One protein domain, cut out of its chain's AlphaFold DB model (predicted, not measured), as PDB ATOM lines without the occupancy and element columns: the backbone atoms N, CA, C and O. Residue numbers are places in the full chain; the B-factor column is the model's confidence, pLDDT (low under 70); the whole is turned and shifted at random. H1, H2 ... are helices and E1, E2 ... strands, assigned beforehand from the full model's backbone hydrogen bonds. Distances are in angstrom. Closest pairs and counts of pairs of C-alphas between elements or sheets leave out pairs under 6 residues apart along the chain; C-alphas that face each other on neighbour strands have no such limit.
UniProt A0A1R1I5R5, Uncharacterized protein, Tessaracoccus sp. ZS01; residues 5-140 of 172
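What this domain is: This is residues 5 to 140 of the 172 residues of an uncharacterized protein of Tessaracoccus sp. ZS01 (UniProt A0A1R1I5R5). With little regular structure, a strongly twisted sheet of five strands has H2 packed across E5, H1 grazing it, and long loops. The 136 printed residues run E1 E2 H1 H2 E3 E4 E5, mixed, under half in named elements. The antiparallel sheet's order is E1 E2 E5 E3 E4; the compact whole, radius of gyration of the C-alphas 14.7 A, spans 46 by 36 by 25 A.

Where its parts are: Find E5 from C-alpha 127 at (-78.659, 25.864, 76.811) to C-alpha 138 at (-87.754, 33.672, 105.219), 30.8 A; it bends by 60 degrees at residue 130. E1 is residues 15 to 17, E2 31 to 37, E3 86 to 93, E4 98 to 103, H1 42 to 51, H2 67 to 72.

How they stand to each other: Between E2 and E5, N 34 and O 134 are within hydrogen-bond range, 2.9 A. H2 is on the sheet; its closest C-alphas to E5 are Ala 68 and Ile 129, 6.1 A. H1 only grazes the sheet. In both helices every O i to N i+4 pair is within range.

The domain as a whole: The printed part has no cut; E4 to E5 is a long link. Residues 5 and 20 to 30 have pLDDT under 70.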
ATOM      1  N   PRO A   5     -67.813  14.312  82.319       62.62
ATOM      2  CA  PRO A   5     -69.121  13.828  82.773       62.62
ATOM      3  C   PRO A   5     -69.559  14.426  84.115       62.62
ATOM      4  O   PRO A   5     -70.754  14.609  84.333       62.62
ATOM      5  N   LEU A   6     -68.624  14.792  85.000       70.25
ATOM      6  CA  LEU A   6     -68.971  15.396  86.291       70.25
ATOM      7  C   LEU A   6     -69.526  16.817  86.135       70.25
ATOM      8  O   LEU A   6     -70.446  17.190  86.855       70.25
ATOM      9  N   LEU A   7     -69.017  17.586  85.171       77.88
ATOM     10  CA  LEU A   7     -69.427  18.979  84.959       77.88
ATOM     11  C   LEU A   7     -70.843  19.092  84.384       77.88
ATOM     12  O   LEU A   7     -71.579  20.012  84.722       77.88
ATOM     13  N   ARG A   8     -71.255  18.125  83.559       87.38
ATOM     14  CA  ARG A   8     -72.619  18.072  83.013       87.38
ATOM     15  C   ARG A   8     -73.613  17.365  83.940       87.38
ATOM     16  O   ARG A   8     -74.802  17.340  83.651       87.38
ATOM     17  N   THR A   9     -73.157  16.786  85.054       84.19
ATOM     18  CA  THR A   9     -74.049  16.088  85.988       84.19
ATOM     19  C   THR A   9     -74.844  17.112  86.817       84.19
ATOM     20  O   THR A   9     -74.239  17.909  87.549       84.19
ATOM     21  N   PRO A  10     -76.188  17.114  86.735       85.00
ATOM     22  CA  PRO A  10     -77.013  17.941  87.606       85.00
ATOM     23  C   PRO A  10     -76.955  17.416  89.043       85.00
ATOM     24  O   PRO A  10     -76.626  16.249  89.295       85.00
ATOM     25  N   ILE A  11     -77.315  18.265  90.004       88.06
ATOM     26  CA  ILE A  11     -77.587  17.775  91.358       88.06
ATOM     27  C   ILE A  11     -78.756  16.780  91.328       88.06
ATOM     28  O   ILE A  11     -79.569  16.776  90.408       88.06
ATOM     29  N   ARG A  12     -78.837  15.893  92.320       86.94
ATOM     30  CA  ARG A  12     -79.850  14.817  92.330       86.94
ATOM     31  C   ARG A  12     -81.083  15.137  93.167       86.94
ATOM     32  O   ARG A  12     -82.095  14.459  93.038       86.94
ATOM     33  N   SER A  13     -80.987  16.131  94.039       88.12
ATOM     34  CA  SER A  13     -82.023  16.506  94.997       88.12
ATOM     35  C   SER A  13     -81.922  17.989  95.313       88.12
ATOM     36  O   SER A  13     -80.886  18.599  95.066       88.12
ATOM     37  N   ILE A  14     -82.978  18.548  95.902       89.06
ATOM     38  CA  ILE A  14     -82.956  19.907  96.447       89.06
ATOM     39  C   ILE A  14     -81.873  20.002  97.528       89.06
ATOM     40  O   ILE A  14     -81.836  19.170  98.438       89.06
ATOM     41  N   VAL A  15     -81.028  21.024  97.428       91.38
ATOM     42  CA  VAL A  15     -80.038  21.407  98.439       91.38
ATOM     43  C   VAL A  15     -80.480  22.737  99.035       91.38
ATOM     44  O   VAL A  15     -80.802  23.659  98.291       91.38
ATOM     45  N   VAL A  16     -80.535  22.810 100.361       88.88
ATOM     46  CA  VAL A  16     -80.919  24.013 101.107       88.88
ATOM     47  C   VAL A  16     -79.713  24.457 101.908       88.88
ATOM     48  O   VAL A  16     -79.128  23.642 102.619       88.88
ATOM     49  N   ASP A  17     -79.372  25.726 101.767       85.25
ATOM     50  CA  ASP A  17     -78.368  26.408 102.558       85.25
ATOM     51  C   ASP A  17     -79.052  27.538 103.341       85.25
ATOM     52  O   ASP A  17     -79.554  28.512 102.767       85.25
ATOM     53  N   ASP A  18     -79.152  27.334 104.654       76.81
ATOM     54  CA  ASP A  18     -79.755  28.236 105.633       76.81
ATOM     55  C   ASP A  18     -78.729  28.745 106.655       76.81
ATOM     56  O   ASP A  18     -79.123  29.310 107.680       76.81
ATOM     57  N   SER A  19     -77.419  28.572 106.399       70.69
ATOM     58  CA  SER A  19     -76.411  28.930 107.398       70.69
ATOM     59  C   SER A  19     -76.396  30.419 107.725       70.69
ATOM     60  O   SER A  19     -76.063  30.735 108.867       70.69
ATOM     61  N   ALA A  20     -76.809  31.287 106.783       57.69
ATOM     62  CA  ALA A  20     -77.233  32.705 106.859       57.69
ATOM     63  C   ALA A  20     -76.381  33.695 107.696       57.69
ATOM     64  O   ALA A  20     -76.674  34.892 107.737       57.69
ATOM     65  N   CYS A  21     -75.363  33.207 108.400       55.75
ATOM     66  CA  CYS A  21     -74.623  33.849 109.481       55.75
ATOM     67  C   CYS A  21     -73.189  33.297 109.626       55.75
ATOM     68  O   CYS A  21     -72.489  33.721 110.549       55.75
ATOM     69  N   ASP A  22     -72.730  32.357 108.783       59.38
ATOM     70  CA  ASP A  22     -71.305  32.003 108.780       59.38
ATOM     71  C   ASP A  22     -70.507  33.170 108.180       59.38
ATOM     72  O   ASP A  22     -70.939  33.846 107.248       59.38
ATOM     73  N   VAL A  23     -69.325  33.430 108.733       56.69
ATOM     74  CA  VAL A  23     -68.460  34.563 108.377       56.69
ATOM     75  C   VAL A  23     -68.001  34.495 106.912       56.69
ATOM     76  O   VAL A  23     -67.552  35.500 106.363       56.69
ATOM     77  N   ASN A  24     -68.113  33.320 106.283       58.31
ATOM     78  CA  ASN A  24     -67.799  33.087 104.872       58.31
ATOM     79  C   ASN A  24     -69.033  32.857 103.985       58.31
ATOM     80  O   ASN A  24     -68.870  32.507 102.815       58.31
ATOM     81  N   ASP A  25     -70.243  33.016 104.522       56.91
ATOM     82  CA  ASP A  25     -71.474  32.792 103.776       56.91
ATOM     83  C   ASP A  25     -71.870  34.049 102.986       56.91
ATOM     84  O   ASP A  25     -71.820  35.176 103.488       56.91
ATOM     85  N   LEU A  26     -72.226  33.861 101.715       58.00
ATOM     86  CA  LEU A  26     -72.713  34.930 100.837       58.00
ATOM     87  C   LEU A  26     -74.232  35.118 100.959       58.00
ATOM     88  O   LEU A  26     -74.779  36.050 100.361       58.00
ATOM     89  N   ALA A  27     -74.916  34.260 101.723       56.53
ATOM     90  CA  ALA A  27     -76.314  34.449 102.066       56.53
ATOM     91  C   ALA A  27     -76.490  35.752 102.866       56.53
ATOM     92  O   ALA A  27     -75.901  35.958 103.928       56.53
ATOM     93  N   VAL A  28     -77.326  36.659 102.352       56.97
ATOM     94  CA  VAL A  28     -77.758  37.845 103.105       56.97
ATOM     95  C   VAL A  28     -78.429  37.364 104.390       56.97
ATOM     96  O   VAL A  28     -79.235  36.437 104.329       56.97
ATOM     97  N   CYS A  29     -78.153  37.993 105.538       61.66
ATOM     98  CA  CYS A  29     -78.815  37.644 106.797       61.66
ATOM     99  C   CYS A  29     -80.345  37.566 106.605       61.66
ATOM    100  O   CYS A  29     -80.982  38.572 106.281       61.66
ATOM    101  N   GLY A  30     -80.923  36.373 106.795       64.88
ATOM    102  CA  GLY A  30     -82.356  36.095 106.603       64.88
ATOM    103  C   GLY A  30     -82.769  35.587 105.210       64.88
ATOM    104  O   GLY A  30     -83.969  35.489 104.935       64.88
ATOM    105  N   GLY A  31     -81.811  35.287 104.330       80.94
ATOM    106  CA  GLY A  31     -82.036  34.605 103.056       80.94
ATOM    107  C   GLY A  31     -81.788  33.099 103.149       80.94
ATOM    108  O   GLY A  31     -80.907  32.665 103.883       80.94
ATOM    109  N   VAL A  32     -82.548  32.314 102.384       90.12
ATOM    110  CA  VAL A  32     -82.349  30.865 102.224       90.12
ATOM    111  C   VAL A  32     -81.978  30.597 100.773       90.12
ATOM    112  O   VAL A  32     -82.766  30.891  99.867       90.12
ATOM    113  N   GLN A  33     -80.784  30.053 100.540       93.44
ATOM    114  CA  GLN A  33     -80.372  29.643  99.203       93.44
ATOM    115  C   GLN A  33     -80.829  28.206  98.955       93.44
ATOM    116  O   GLN A  33     -80.572  27.299  99.744       93.44
ATOM    117  N   VAL A  34     -81.514  27.982  97.838       96.00
ATOM    118  CA  VAL A  34     -82.078  26.673  97.500       96.00
ATOM    119  C   VAL A  34     -81.690  26.314  96.081       96.00
ATOM    120  O   VAL A  34     -82.144  26.949  95.132       96.00
ATOM    121  N   THR A  35     -80.875  25.277  95.914       97.81
ATOM    122  CA  THR A  35     -80.519  24.759  94.590       97.81
ATOM    123  C   THR A  35     -81.380  23.550  94.258       97.81
ATOM    124  O   THR A  35     -81.471  22.597  95.033       97.81
ATOM    125  N   VAL A  36     -82.010  23.581  93.085       98.19
ATOM    126  CA  VAL A  36     -82.972  22.574  92.629       98.19
ATOM    127  C   VAL A  36     -82.519  22.020  91.278       98.19
ATOM    128  O   VAL A  36     -82.128  22.803  90.407       98.19
ATOM    129  N   PRO A  37     -82.557  20.689  91.062       98.19
ATOM    130  CA  PRO A  37     -82.274  20.127  89.748       98.19
ATOM    131  C   PRO A  37     -83.253  20.649  88.700       98.19
ATOM    132  O   PRO A  37     -84.442  20.806  88.972       98.19
ATOM    133  N   ALA A  38     -82.768  20.835  87.474       97.25
ATOM    134  CA  ALA A  38     -83.568  21.278  86.335       97.25
ATOM    135  C   ALA A  38     -84.829  20.433  86.115       97.25
ATOM    136  O   ALA A  38     -85.886  20.974  85.809       97.25
ATOM    137  N   THR A  39     -84.710  19.118  86.308       97.62
ATOM    138  CA  THR A  39     -85.792  18.137  86.153       97.62
ATOM    139  C   THR A  39     -86.708  18.038  87.373       97.62
ATOM    140  O   THR A  39     -87.640  17.238  87.360       97.62
ATOM    141  N   GLY A  40     -86.426  18.781  88.447       97.69
ATOM    142  CA  GLY A  40     -87.267  18.817  89.639       97.69
ATOM    143  C   GLY A  40     -88.662  19.347  89.313       97.69
ATOM    144  O   GLY A  40     -88.816  20.205  88.442       97.69
ATOM    145  N   SER A  41     -89.675  18.833  90.009       98.25
ATOM    146  CA  SER A  41     -91.056  19.296  89.866       98.25
ATOM    147  C   SER A  41     -91.194  20.729  90.381       98.25
ATOM    148  O   SER A  41     -90.806  21.023  91.514       98.25
ATOM    149  N   TRP A  42     -91.777  21.618  89.570       98.38
ATOM    150  CA  TRP A  42     -92.076  22.979  90.020       98.38
ATOM    151  C   TRP A  42     -93.087  22.979  91.171       98.38
ATOM    152  O   TRP A  42     -92.897  23.674  92.164       98.38
ATOM    153  N   ALA A  43     -94.123  22.142  91.079       98.00
ATOM    154  CA  ALA A  43     -95.147  22.038  92.114       98.00
ATOM    155  C   ALA A  43     -94.564  21.587  93.464       98.00
ATOM    156  O   ALA A  43     -94.923  22.139  94.500       98.00
ATOM    157  N   GLU A  44     -93.622  20.635  93.460       97.94
ATOM    158  CA  GLU A  44     -92.941  20.200  94.690       97.94
ATOM    159  C   GLU A  44     -92.038  21.296  95.267       97.94
ATOM    160  O   GLU A  44     -91.944  21.430  96.487       97.94
ATOM    161  N   LEU A  45     -91.386  22.099  94.416       98.38
ATOM    162  CA  LEU A  45     -90.604  23.250  94.869       98.38
ATOM    163  C   LEU A  45     -91.497  24.297  95.544       98.38
ATOM    164  O   LEU A  45     -91.151  24.765  96.626       98.38
ATOM    165  N   VAL A  46     -92.637  24.641  94.937       98.38
ATOM    166  CA  VAL A  46     -93.579  25.615  95.508       98.38
ATOM    167  C   VAL A  46     -94.154  25.111  96.831       98.38
ATOM    168  O   VAL A  46     -94.108  25.845  97.815       98.38
ATOM    169  N   ASP A  47     -94.634  23.863  96.906       98.00
ATOM    170  CA  ASP A  47     -95.168  23.319  98.165       98.00
ATOM    171  C   ASP A  47     -94.096  23.264  99.260       98.00
ATOM    172  O   ASP A  47     -94.350  23.652 100.402       98.00
ATOM    173  N   ARG A  48     -92.859  22.882  98.907       97.88
ATOM    174  CA  ARG A  48     -91.733  22.917  99.845       97.88
ATOM    175  C   ARG A  48     -91.431  24.334 100.323       97.88
ATOM    176  O   ARG A  48     -91.205  24.509 101.517       97.88
ATOM    177  N   ALA A  49     -91.416  25.318  99.426       97.50
ATOM    178  CA  ALA A  49     -91.166  26.713  99.768       97.50
ATOM    179  C   ALA A  49     -92.243  27.253 100.713       97.50
ATOM    180  O   ALA A  49     -91.927  27.733 101.797       97.50
ATOM    181  N   VAL A  50     -93.516  27.065 100.366       97.81
ATOM    182  CA  VAL A  50     -94.659  27.460 101.200       97.81
ATOM    183  C   VAL A  50     -94.649  26.737 102.549       97.81
ATOM    184  O   VAL A  50     -94.941  27.343 103.573       97.81
ATOM    185  N   GLY A  51     -94.320  25.443 102.578       97.19
ATOM    186  CA  GLY A  51     -94.220  24.652 103.808       97.19
ATOM    187  C   GLY A  51     -93.000  24.968 104.675       97.19
ATOM    188  O   GLY A  51     -92.979  24.563 105.834       97.19
ATOM    189  N   SER A  52     -92.010  25.675 104.127       95.50
ATOM    190  CA  SER A  52     -90.776  26.067 104.820       95.50
ATOM    191  C   SER A  52     -90.691  27.578 105.059       95.50
ATOM    192  O   SER A  52     -89.616  28.074 105.394       95.50
ATOM    193  N   ASP A  53     -91.799  28.305 104.875       95.56
ATOM    194  CA  ASP A  53     -91.877  29.762 105.019       95.56
ATOM    195  C   ASP A  53     -90.858  30.501 104.131       95.56
ATOM    196  O   ASP A  53     -90.127  31.387 104.574       95.56
ATOM    197  N   TRP A  54     -90.765  30.107 102.860       95.62
ATOM    198  CA  TRP A  54     -89.949  30.772 101.843       95.62
ATOM    199  C   TRP A  54     -90.845  31.589 100.919       95.62
ATOM    200  O   TRP A  54     -91.585  31.048 100.097       95.62
ATOM    201  N   THR A  55     -90.773  32.910 101.048       95.44
ATOM    202  CA  THR A  55     -91.622  33.827 100.282       95.44
ATOM    203  C   THR A  55     -91.083  34.029  98.863       95.44
ATOM    204  O   THR A  55     -89.870  34.207  98.702       95.44
ATOM    205  N   GLY A  56     -91.967  34.148  97.871       95.62
ATOM    206  CA  GLY A  56     -91.655  34.702  96.547       95.62
ATOM    207  C   GLY A  56     -92.085  33.857  95.348       95.62
ATOM    208  O   GLY A  56     -91.870  34.291  94.221       95.62
ATOM    209  N   ILE A  57     -92.661  32.670  95.566       97.94
ATOM    210  CA  ILE A  57     -93.169  31.799  94.486       97.94
ATOM    211  C   ILE A  57     -94.551  31.205  94.783       97.94
ATOM    212  O   ILE A  57     -95.058  30.397  94.010       97.94
ATOM    213  N   GLU A  58     -95.187  31.592  95.888       98.12
ATOM    214  CA  GLU A  58     -96.504  31.098  96.293       98.12
ATOM    215  C   GLU A  58     -97.602  31.425  95.274       98.12
ATOM    216  O   GLU A  58     -98.501  30.615  95.065       98.12
ATOM    217  N   ALA A  59     -97.509  32.568  94.586       97.50
ATOM    218  CA  ALA A  59     -98.480  32.948  93.561       97.50
ATOM    219  C   ALA A  59     -98.207  32.271  92.204       97.50
ATOM    220  O   ALA A  59     -98.998  32.405  91.276       97.50
ATOM    221  N   LEU A  60     -97.105  31.519  92.096       97.56
ATOM    222  CA  LEU A  60     -96.756  30.672  90.953       97.56
ATOM    223  C   LEU A  60     -97.154  29.201  91.180       97.56
ATOM    224  O   LEU A  60     -96.748  28.321  90.409       97.56
ATOM    225  N   ALA A  61     -97.909  28.910  92.248       97.56
ATOM    226  CA  ALA A  61     -98.512  27.601  92.460       97.56
ATOM    227  C   ALA A  61     -99.447  27.233  91.292       97.56
ATOM    228  O   ALA A  61     -99.973  28.093  90.590       97.56
ATOM    229  N   GLY A  62     -99.608  25.933  91.040       94.69
ATOM    230  CA  GLY A  62    -100.434  25.422  89.939       94.69
ATOM    231  C   GLY A  62     -99.766  25.416  88.556       94.69
ATOM    232  O   GLY A  62    -100.256  24.730  87.658       94.69
ATOM    233  N   LEU A  63     -98.623  26.092  88.363       95.81
ATOM    234  CA  LEU A  63     -97.883  26.006  87.100       95.81
ATOM    235  C   LEU A  63     -97.354  24.574  86.858       95.81
ATOM    236  O   LEU A  63     -96.702  24.003  87.737       95.81
ATOM    237  N   PRO A  64     -97.585  23.983  85.669       95.88
ATOM    238  CA  PRO A  64     -97.119  22.638  85.363       95.88
ATOM    239  C   PRO A  64     -95.655  22.622  84.908       95.88
ATOM    240  O   PRO A  64     -95.129  23.602  84.375       95.88
ATOM    241  N   GLY A  65     -95.043  21.442  85.008       96.94
ATOM    242  CA  GLY A  65     -93.736  21.146  84.427       96.94
ATOM    243  C   GLY A  65     -92.590  21.158  85.430       96.94
ATOM    244  O   GLY A  65     -92.776  21.079  86.649       96.94
ATOM    245  N   THR A  66     -91.381  21.193  84.884       98.62
ATOM    246  CA  THR A  66     -90.145  21.176  85.663       98.62
ATOM    247  C   THR A  66     -89.684  22.586  86.026       98.62
ATOM    248  O   THR A  66     -90.116  23.580  85.436       98.62
ATOM    249  N   VAL A  67     -88.741  22.679  86.963       98.62
ATOM    250  CA  VAL A  67     -88.053  23.936  87.286       98.62
ATOM    251  C   VAL A  67     -87.433  24.569  86.039       98.62
ATOM    252  O   VAL A  67     -87.565  25.777  85.837       98.62
ATOM    253  N   ALA A  68     -86.814  23.774  85.164       98.25
ATOM    254  CA  ALA A  68     -86.260  24.289  83.917       98.25
ATOM    255  C   ALA A  68     -87.333  24.867  82.985       98.25
ATOM    256  O   ALA A  68     -87.099  25.914  82.383       98.25
ATOM    257  N   ASP A  69     -88.503  24.230  82.877       97.94
ATOM    258  CA  ASP A  69     -89.588  24.701  82.004       97.94
ATOM    259  C   ASP A  69     -90.144  26.053  82.451       97.94
ATOM    260  O   ASP A  69     -90.476  26.900  81.616       97.94
ATOM    261  N   VAL A  70     -90.262  26.243  83.766       98.44
ATOM    262  CA  VAL A  70     -90.765  27.476  84.377       98.44
ATOM    263  C   VAL A  70     -89.737  28.600  84.268       98.44
ATOM    264  O   VAL A  70     -90.069  29.692  83.803       98.44
ATOM    265  N   VAL A  71     -88.475  28.328  84.612       98.31
ATOM    266  CA  VAL A  71     -87.397  29.328  84.585       98.31
ATOM    267  C   VAL A  71     -87.041  29.731  83.153       98.31
ATOM    268  O   VAL A  71     -86.885  30.918  82.876       98.31
ATOM    269  N   ARG A  72     -86.995  28.789  82.197       98.25
ATOM    270  CA  ARG A  72     -86.731  29.093  80.775       98.25
ATOM    271  C   ARG A  72     -87.745  30.081  80.198       98.25
ATOM    272  O   ARG A  72     -87.393  30.901  79.350       98.25
ATOM    273  N   ARG A  73     -88.997  30.017  80.651       97.62
ATOM    274  CA  ARG A  73     -90.080  30.911  80.220       97.62
ATOM    275  C   ARG A  73     -90.262  32.136  81.104       97.62
ATOM    276  O   ARG A  73     -91.185  32.885  80.829       97.62
ATOM    277  N   ASN A  74     -89.432  32.319  82.135       98.06
ATOM    278  CA  ASN A  74     -89.667  33.296  83.199       98.06
ATOM    279  C   ASN A  74     -91.159  33.390  83.544       98.06
ATOM    280  O   ASN A  74     -91.786  34.425  83.330       98.06
ATOM    281  N   ALA A  75     -91.761  32.256  83.918       97.56
ATOM    282  CA  ALA A  75     -93.208  32.213  84.044       97.56
ATOM    283  C   ALA A  75     -93.685  33.242  85.078       97.56
ATOM    284  O   ALA A  75     -93.113  33.350  86.167       97.56
ATOM    285  N   THR A  76     -94.751  33.945  84.713       96.12
ATOM    286  CA  THR A  76     -95.380  34.997  85.504       96.12
ATOM    287  C   THR A  76     -96.823  34.599  85.774       96.12
ATOM    288  O   THR A  76     -97.530  34.187  84.853       96.12
ATOM    289  N   ALA A  77     -97.272  34.733  87.018       95.19
ATOM    290  CA  ALA A  77     -98.673  34.587  87.392       95.19
ATOM    291  C   ALA A  77     -98.980  35.480  88.595       95.19
ATOM    292  O   ALA A  77     -98.152  35.636  89.492       95.19
ATOM    293  N   HIS A  78    -100.168  36.086  88.603       95.50
ATOM    294  CA  HIS A  78    -100.684  36.841  89.748       95.50
ATOM    295  C   HIS A  78     -99.745  37.939  90.280       95.50
ATOM    296  O   HIS A  78     -99.733  38.255  91.472       95.50
ATOM    297  N   GLY A  79     -98.966  38.546  89.380       92.94
ATOM    298  CA  GLY A  79     -98.005  39.604  89.698       92.94
ATOM    299  C   GLY A  79     -96.674  39.130  90.293       92.94
ATOM    300  O   GLY A  79     -95.893  39.980  90.712       92.94
ATOM    301  N   GLN A  80     -96.404  37.821  90.328       95.69
ATOM    302  CA  GLN A  80     -95.086  37.249  90.627       95.69
ATOM    303  C   GLN A  80     -94.482  36.631  89.371       95.69
ATOM    304  O   GLN A  80     -95.213  36.148  88.507       95.69
ATOM    305  N   GLN A  81     -93.152  36.609  89.287       96.75
ATOM    306  CA  GLN A  81     -92.413  35.932  88.221       96.75
ATOM    307  C   GLN A  81     -91.269  35.092  88.794       96.75
ATOM    308  O   GLN A  81     -90.676  35.438  89.815       96.75
ATOM    309  N   ALA A  82     -90.923  33.994  88.118       97.12
ATOM    310  CA  ALA A  82     -89.868  33.090  88.582       97.12
ATOM    311  C   ALA A  82     -88.521  33.812  88.787       97.12
ATOM    312  O   ALA A  82     -87.822  33.550  89.767       97.12
ATOM    313  N   ALA A  83     -88.178  34.756  87.902       97.69
ATOM    314  CA  ALA A  83     -86.937  35.525  87.963       97.69
ATOM    315  C   ALA A  83     -86.736  36.314  89.267       97.69
ATOM    316  O   ALA A  83     -85.587  36.567  89.625       97.69
ATOM    317  N   ASP A  84     -87.803  36.665  89.995       96.75
ATOM    318  CA  ASP A  84     -87.705  37.462  91.228       96.75
ATOM    319  C   ASP A  84     -86.952  36.734  92.351       96.75
ATOM    320  O   ASP A  84     -86.447  37.367  93.279       96.75
ATOM    321  N   THR A  85     -86.872  35.403  92.267       97.12
ATOM    322  CA  THR A  85     -86.206  34.555  93.263       97.12
ATOM    323  C   THR A  85     -84.992  33.818  92.710       97.12
ATOM    324  O   THR A  85     -84.232  33.244  93.484       97.12
ATOM    325  N   VAL A  86     -84.757  33.831  91.393       98.06
ATOM    326  CA  VAL A  86     -83.582  33.179  90.798       98.06
ATOM    327  C   VAL A  86     -82.320  33.945  91.178       98.06
ATOM    328  O   VAL A  86     -82.187  35.133  90.903       98.06
ATOM    329  N   MET A  87     -81.352  33.240  91.757       97.00
ATOM    330  CA  MET A  87     -80.011  33.748  92.043       97.00
ATOM    331  C   MET A  87     -79.034  33.400  90.916       97.00
ATOM    332  O   MET A  87     -78.269  34.253  90.459       97.00
ATOM    333  N   SER A  88     -79.031  32.142  90.471       98.06
ATOM    334  CA  SER A  88     -78.171  31.688  89.378       98.06
ATOM    335  C   SER A  88     -78.728  30.459  88.668       98.06
ATOM    336  O   SER A  88     -79.500  29.686  89.235       98.06
ATOM    337  N   VAL A  89     -78.313  30.269  87.418       98.69
ATOM    338  CA  VAL A  89     -78.691  29.119  86.591       98.69
ATOM    339  C   VAL A  89     -77.430  28.465  86.050       98.69
ATOM    340  O   VAL A  89     -76.660  29.092  85.315       98.69
ATOM    341  N   ARG A  90     -77.216  27.195  86.401       98.38
ATOM    342  CA  ARG A  90     -76.118  26.386  85.870       98.38
ATOM    343  C   ARG A  90     -76.592  25.631  84.639       98.38
ATOM    344  O   ARG A  90     -77.646  24.997  84.642       98.38
ATOM    345  N   THR A  91     -75.800  25.695  83.579       98.44
ATOM    346  CA  THR A  91     -76.153  25.185  82.255       98.44
ATOM    347  C   THR A  91     -74.993  24.449  81.600       98.44
ATOM    348  O   THR A  91     -73.826  24.668  81.937       98.44
ATOM    349  N   TRP A  92     -75.324  23.614  80.622       97.94
ATOM    350  CA  TRP A  92     -74.407  23.202  79.569       97.94
ATOM    351  C   TRP A  92     -74.714  24.008  78.301       97.94
ATOM    352  O   TRP A  92     -75.844  23.981  77.810       97.94
ATOM    353  N   ASP A  93     -73.726  24.745  77.791       97.31
ATOM    354  CA  ASP A  93     -73.817  25.431  76.500       97.31
ATOM    355  C   ASP A  93     -73.463  24.432  75.396       97.31
ATOM    356  O   ASP A  93     -72.307  24.027  75.269       97.31
ATOM    357  N   LEU A  94     -74.460  24.023  74.610       95.62
ATOM    358  CA  LEU A  94     -74.301  23.034  73.542       95.62
ATOM    359  C   LEU A  94     -73.546  23.582  72.326       95.62
ATOM    360  O   LEU A  94     -73.039  22.794  71.534       95.62
ATOM    361  N   GLU A  95     -73.449  24.906  72.169       95.62
ATOM    362  CA  GLU A  95     -72.631  25.514  71.114       95.62
ATOM    363  C   GLU A  95     -71.148  25.500  71.495       95.62
ATOM    364  O   GLU A  95     -70.287  25.175  70.680       95.62
ATOM    365  N   ALA A  96     -70.851  25.863  72.745       95.00
ATOM    366  CA  ALA A  96     -69.483  25.969  73.245       95.00
ATOM    367  C   ALA A  96     -68.930  24.653  73.825       95.00
ATOM    368  O   ALA A  96     -67.748  24.599  74.159       95.00
ATOM    369  N   ASP A  97     -69.785  23.639  73.984       94.25
ATOM    370  CA  ASP A  97     -69.527  22.375  74.684       94.25
ATOM    371  C   ASP A  97     -68.854  22.571  76.055       94.25
ATOM    372  O   ASP A  97     -67.824  21.981  76.384       94.25
ATOM    373  N   ALA A  98     -69.425  23.473  76.854       95.00
ATOM    374  CA  ALA A  98     -68.863  23.867  78.139       95.00
ATOM    375  C   ALA A  98     -69.945  24.187  79.171       95.00
ATOM    376  O   ALA A  98     -71.020  24.699  78.848       95.00
ATOM    377  N   GLN A  99     -69.627  23.956  80.448       97.38
ATOM    378  CA  GLN A  99     -70.479  24.397  81.547       97.38
ATOM    379  C   GLN A  99     -70.453  25.928  81.640       97.38
ATOM    380  O   GLN A  99     -69.380  26.538  81.646       97.38
ATOM    381  N   ARG A 100     -71.625  26.546  81.794       97.00
ATOM    382  CA  ARG A 100     -71.760  27.971  82.114       97.00
ATOM    383  C   ARG A 100     -72.727  28.169  83.268       97.00
ATOM    384  O   ARG A 100     -73.801  27.574  83.279       97.00
ATOM    385  N   THR A 101     -72.366  29.039  84.203       97.88
ATOM    386  CA  THR A 101     -73.270  29.500  85.260       97.88
ATOM    387  C   THR A 101     -73.556  30.973  85.033       97.88
ATOM    388  O   THR A 101     -72.626  31.773  84.946       97.88
ATOM    389  N   PHE A 102     -74.832  31.319  84.926       98.44
ATOM    390  CA  PHE A 102     -75.289  32.694  84.776       98.44
ATOM    391  C   PHE A 102     -75.812  33.192  86.117       98.44
ATOM    392  O   PHE A 102     -76.627  32.515  86.746       98.44
ATOM    393  N   ALA A 103     -75.365  34.368  86.554       97.81
ATOM    394  CA  ALA A 103     -76.052  35.087  87.620       97.81
ATOM    395  C   ALA A 103     -77.415  35.578  87.105       97.81
ATOM    396  O   ALA A 103     -77.612  35.706  85.894       97.81
ATOM    397  N   ALA A 104     -78.349  35.890  88.005       96.69
ATOM    398  CA  ALA A 104     -79.687  36.374  87.645       96.69
ATOM    399  C   ALA A 104     -79.661  37.522  86.616       96.69
ATOM    400  O   ALA A 104     -80.389  37.494  85.624       96.69
ATOM    401  N   VAL A 105     -78.744  38.479  86.798       96.69
ATOM    402  CA  VAL A 105     -78.553  39.636  85.901       96.69
ATOM    403  C   VAL A 105     -78.119  39.249  84.484       96.69
ATOM    404  O   VAL A 105     -78.419  39.964  83.532       96.69
ATOM    405  N   ASP A 106     -77.464  38.099  84.329       98.06
ATOM    406  CA  ASP A 106     -77.001  37.582  83.044       98.06
ATOM    407  C   ASP A 106     -78.009  36.621  82.401       98.06
ATOM    408  O   ASP A 106     -77.818  36.209  81.260       98.06
ATOM    409  N   CYS A 107     -79.088  36.248  83.093       98.19
ATOM    410  CA  CYS A 107     -80.089  35.317  82.563       98.19
ATOM    411  C   CYS A 107     -80.994  35.950  81.494       98.19
ATOM    412  O   CYS A 107     -81.718  35.233  80.804       98.19
ATOM    413  N   GLY A 108     -80.958  37.280  81.337       98.00
ATOM    414  CA  GLY A 108     -81.732  37.992  80.317       98.00
ATOM    415  C   GLY A 108     -83.243  37.832  80.486       98.00
ATOM    416  O   GLY A 108     -83.948  37.715  79.489       98.00
ATOM    417  N   PHE A 109     -83.727  37.756  81.729       98.38
ATOM    418  CA  PHE A 109     -85.150  37.613  82.010       98.38
ATOM    419  C   PHE A 109     -85.938  38.841  81.545       98.38
ATOM    420  O   PHE A 109     -85.607  39.979  81.884       98.38
ATOM    421  N   THR A 110     -87.000  38.588  80.792       96.12
ATOM    422  CA  THR A 110     -88.035  39.558  80.416       96.12
ATOM    423  C   THR A 110     -89.403  38.906  80.595       96.12
ATOM    424  O   THR A 110     -89.489  37.732  80.959       96.12
ATOM    425  N   ASP A 111     -90.484  39.635  80.322       93.25
ATOM    426  CA  ASP A 111     -91.833  39.066  80.381       93.25
ATOM    427  C   ASP A 111     -91.953  37.844  79.449       93.25
ATOM    428  O   ASP A 111     -91.751  37.954  78.237       93.25
ATOM    429  N   GLY A 112     -92.174  36.662  80.031       94.94
ATOM    430  CA  GLY A 112     -92.300  35.394  79.308       94.94
ATOM    431  C   GLY A 112     -91.026  34.855  78.634       94.94
ATOM    432  O   GLY A 112     -91.099  33.869  77.887       94.94
ATOM    433  N   SER A 113     -89.857  35.473  78.840       96.69
ATOM    434  CA  SER A 113     -88.634  35.089  78.124       96.69
ATOM    435  C   SER A 113     -87.354  35.145  78.954       96.69
ATOM    436  O   SER A 113     -87.286  35.752  80.022       96.69
ATOM    437  N   SER A 114     -86.334  34.441  78.464       98.19
ATOM    438  CA  SER A 114     -84.992  34.382  79.040       98.19
ATOM    439  C   SER A 114     -83.959  34.016  77.972       98.19
ATOM    440  O   SER A 114     -84.301  33.456  76.926       98.19
ATOM    441  N   ARG A 115     -82.671  34.208  78.289       97.94
ATOM    442  CA  ARG A 115     -81.527  33.696  77.508       97.94
ATOM    443  C   ARG A 115     -81.647  32.206  77.189       97.94
ATOM    444  O   ARG A 115     -81.155  31.735  76.170       97.94
ATOM    445  N   PHE A 116     -82.305  31.434  78.048       98.25
ATOM    446  CA  PHE A 116     -82.403  29.990  77.876       98.25
ATOM    447  C   PHE A 116     -83.362  29.591  76.746       98.25
ATOM    448  O   PHE A 116     -83.444  28.412  76.431       98.25
ATOM    449  N   GLN A 117     -84.070  30.521  76.105       97.62
ATOM    450  CA  GLN A 117     -84.824  30.238  74.877       97.62
ATOM    451  C   GLN A 117     -83.978  30.365  73.604       97.62
ATOM    452  O   GLN A 117     -84.481  30.070  72.527       97.62
ATOM    453  N   GLU A 118     -82.709  30.778  73.704       97.19
ATOM    454  CA  GLU A 118     -81.802  30.802  72.555       97.19
ATOM    455  C   GLU A 118     -81.687  29.412  71.914       97.19
ATOM    456  O   GLU A 118     -81.505  28.398  72.598       97.19
ATOM    457  N   GLU A 119     -81.754  29.377  70.586       96.94
ATOM    458  CA  GLU A 119     -81.660  28.162  69.781       96.94
ATOM    459  C   GLU A 119     -80.347  28.128  68.998       96.94
ATOM    460  O   GLU A 119     -79.804  29.154  68.583       96.94
ATOM    461  N   LEU A 120     -79.839  26.919  68.772       96.12
ATOM    462  CA  LEU A 120     -78.788  26.671  67.791       96.12
ATOM    463  C   LEU A 120     -79.353  26.824  66.375       96.12
ATOM    464  O   LEU A 120     -80.556  26.696  66.153       96.12
ATOM    465  N   ALA A 121     -78.476  26.959  65.378       93.44
ATOM    466  CA  ALA A 121     -78.879  27.014  63.967       93.44
ATOM    467  C   ALA A 121     -79.727  25.805  63.507       93.44
ATOM    468  O   ALA A 121     -80.465  25.902  62.532       93.44
ATOM    469  N   ALA A 122     -79.627  24.671  64.209       91.62
ATOM    470  CA  ALA A 122     -80.414  23.464  63.960       91.62
ATOM    471  C   ALA A 122     -81.838  23.492  64.566       91.62
ATOM    472  O   ALA A 122     -82.567  22.515  64.410       91.62
ATOM    473  N   GLY A 123     -82.233  24.566  65.262       92.50
ATOM    474  CA  GLY A 123     -83.552  24.715  65.899       92.50
ATOM    475  C   GLY A 123     -83.708  23.987  67.240       92.50
ATOM    476  O   GLY A 123     -84.816  23.831  67.736       92.50
ATOM    477  N   SER A 124     -82.615  23.493  67.830       92.56
ATOM    478  CA  SER A 124     -82.612  22.921  69.183       92.56
ATOM    479  C   SER A 124     -82.196  23.971  70.216       92.56
ATOM    480  O   SER A 124     -81.380  24.833  69.880       92.56
ATOM    481  N   PRO A 125     -82.635  23.874  71.486       94.25
ATOM    482  CA  PRO A 125     -82.180  24.783  72.535       94.25
ATOM    483  C   PRO A 125     -80.651  24.803  72.648       94.25
ATOM    484  O   PRO A 125     -80.022  23.747  72.629       94.25
ATOM    485  N   ARG A 126     -80.054  25.988  72.792       97.50
ATOM    486  CA  ARG A 126     -78.608  26.158  73.006       97.50
ATOM    487  C   ARG A 126     -78.184  25.739  74.409       97.50
ATOM    488  O   ARG A 126     -77.148  25.104  74.581       97.50
ATOM    489  N   TYR A 127     -78.977  26.114  75.410       98.25
ATOM    490  CA  TYR A 127     -78.659  25.864  76.811       98.25
ATOM    491  C   TYR A 127     -79.512  24.730  77.382       98.25
ATOM    492  O   TYR A 127     -80.749  24.811  77.449       98.25
ATOM    493  N   GLU A 128     -78.831  23.694  77.860       97.50
ATOM    494  CA  GLU A 128     -79.398  22.686  78.751       97.50
ATOM    495  C   GLU A 128     -79.264  23.196  80.189       97.50
ATOM    496  O   GLU A 128     -78.153  23.395  80.675       97.50
ATOM    497  N   ILE A 129     -80.385  23.451  80.868       98.44
ATOM    498  CA  ILE A 129     -80.367  23.839  82.284       98.44
ATOM    499  C   ILE A 129     -80.085  22.578  83.103       98.44
ATOM    500  O   ILE A 129     -80.737  21.559  82.890       98.44
ATOM    501  N   LEU A 130     -79.123  22.649  84.023       98.19
ATOM    502  CA  LEU A 130     -78.728  21.538  84.897       98.19
ATOM    503  C   LEU A 130     -79.332  21.701  86.294       98.19
ATOM    504  O   LEU A 130     -79.943  20.778  86.832       98.19
ATOM    505  N   ASP A 131     -79.214  22.903  86.853       98.12
ATOM    506  CA  ASP A 131     -79.833  23.298  88.112       98.12
ATOM    507  C   ASP A 131     -80.030  24.808  88.185       98.12
ATOM    508  O   ASP A 131     -79.396  25.594  87.474       98.12
ATOM    509  N   VAL A 132     -80.956  25.193  89.055       98.69
ATOM    510  CA  VAL A 132     -81.290  26.582  89.346       98.69
ATOM    511  C   VAL A 132     -81.122  26.794  90.839       98.69
ATOM    512  O   VAL A 132     -81.660  26.029  91.638       98.69
ATOM    513  N   SER A 133     -80.368  27.825  91.207       98.12
ATOM    514  CA  SER A 133     -80.297  28.299  92.584       98.12
ATOM    515  C   SER A 133     -81.233  29.480  92.752       98.12
ATOM    516  O   SER A 133     -81.154  30.456  92.002       98.12
ATOM    517  N   PHE A 134     -82.090  29.385  93.754       97.81
ATOM    518  CA  PHE A 134     -82.991  30.429  94.199       97.81
ATOM    519  C   PHE A 134     -82.455  31.052  95.483       97.81
ATOM    520  O   PHE A 134     -81.789  30.379  96.269       97.81
ATOM    521  N   LEU A 135     -82.771  32.322  95.698       95.31
ATOM    522  CA  LEU A 135     -82.574  33.009  96.963       95.31
ATOM    523  C   LEU A 135     -83.936  33.480  97.463       95.31
ATOM    524  O   LEU A 135     -84.514  34.431  96.935       95.31
ATOM    525  N   PHE A 136     -84.444  32.808  98.488       94.56
ATOM    526  CA  PHE A 136     -85.709  33.153  99.118       94.56
ATOM    527  C   PHE A 136     -85.492  34.018 100.351       94.56
ATOM    528  O   PHE A 136     -84.448  33.960 100.997       94.56
ATOM    529  N   ARG A 137     -86.513  34.796 100.710       91.19
ATOM    530  CA  ARG A 137     -86.605  35.402 102.041       91.19
ATOM    531  C   ARG A 137     -87.393  34.472 102.950       91.19
ATOM    532  O   ARG A 137     -88.373  33.875 102.505       91.19
ATOM    533  N   GLN A 138     -86.996  34.404 104.214       90.06
ATOM    534  CA  GLN A 138     -87.754  33.672 105.219       90.06
ATOM    535  C   GLN A 138     -88.945  34.505 105.726       90.06
ATOM    536  O   GLN A 138     -88.790  35.677 106.084       90.06
ATOM    537  N   GLY A 139     -90.133  33.904 105.756       90.31
ATOM    538  CA  GLY A 139     -91.371  34.508 106.233       90.31
ATOM    539  C   GLY A 139     -92.614  33.713 105.828       90.31
ATOM    540  O   GLY A 139     -92.648  33.072 104.787       90.31
ATOM    541  N   ASP A 140     -93.658  33.799 106.645       92.31
ATOM    542  CA  ASP A 140     -94.934  33.091 106.479       92.31
ATOM    543  C   ASP A 140     -96.017  33.944 105.789       92.31
ATOM    544  O   ASP A 140     -97.090  33.446 105.436       92.31
TER     545      ASP A 140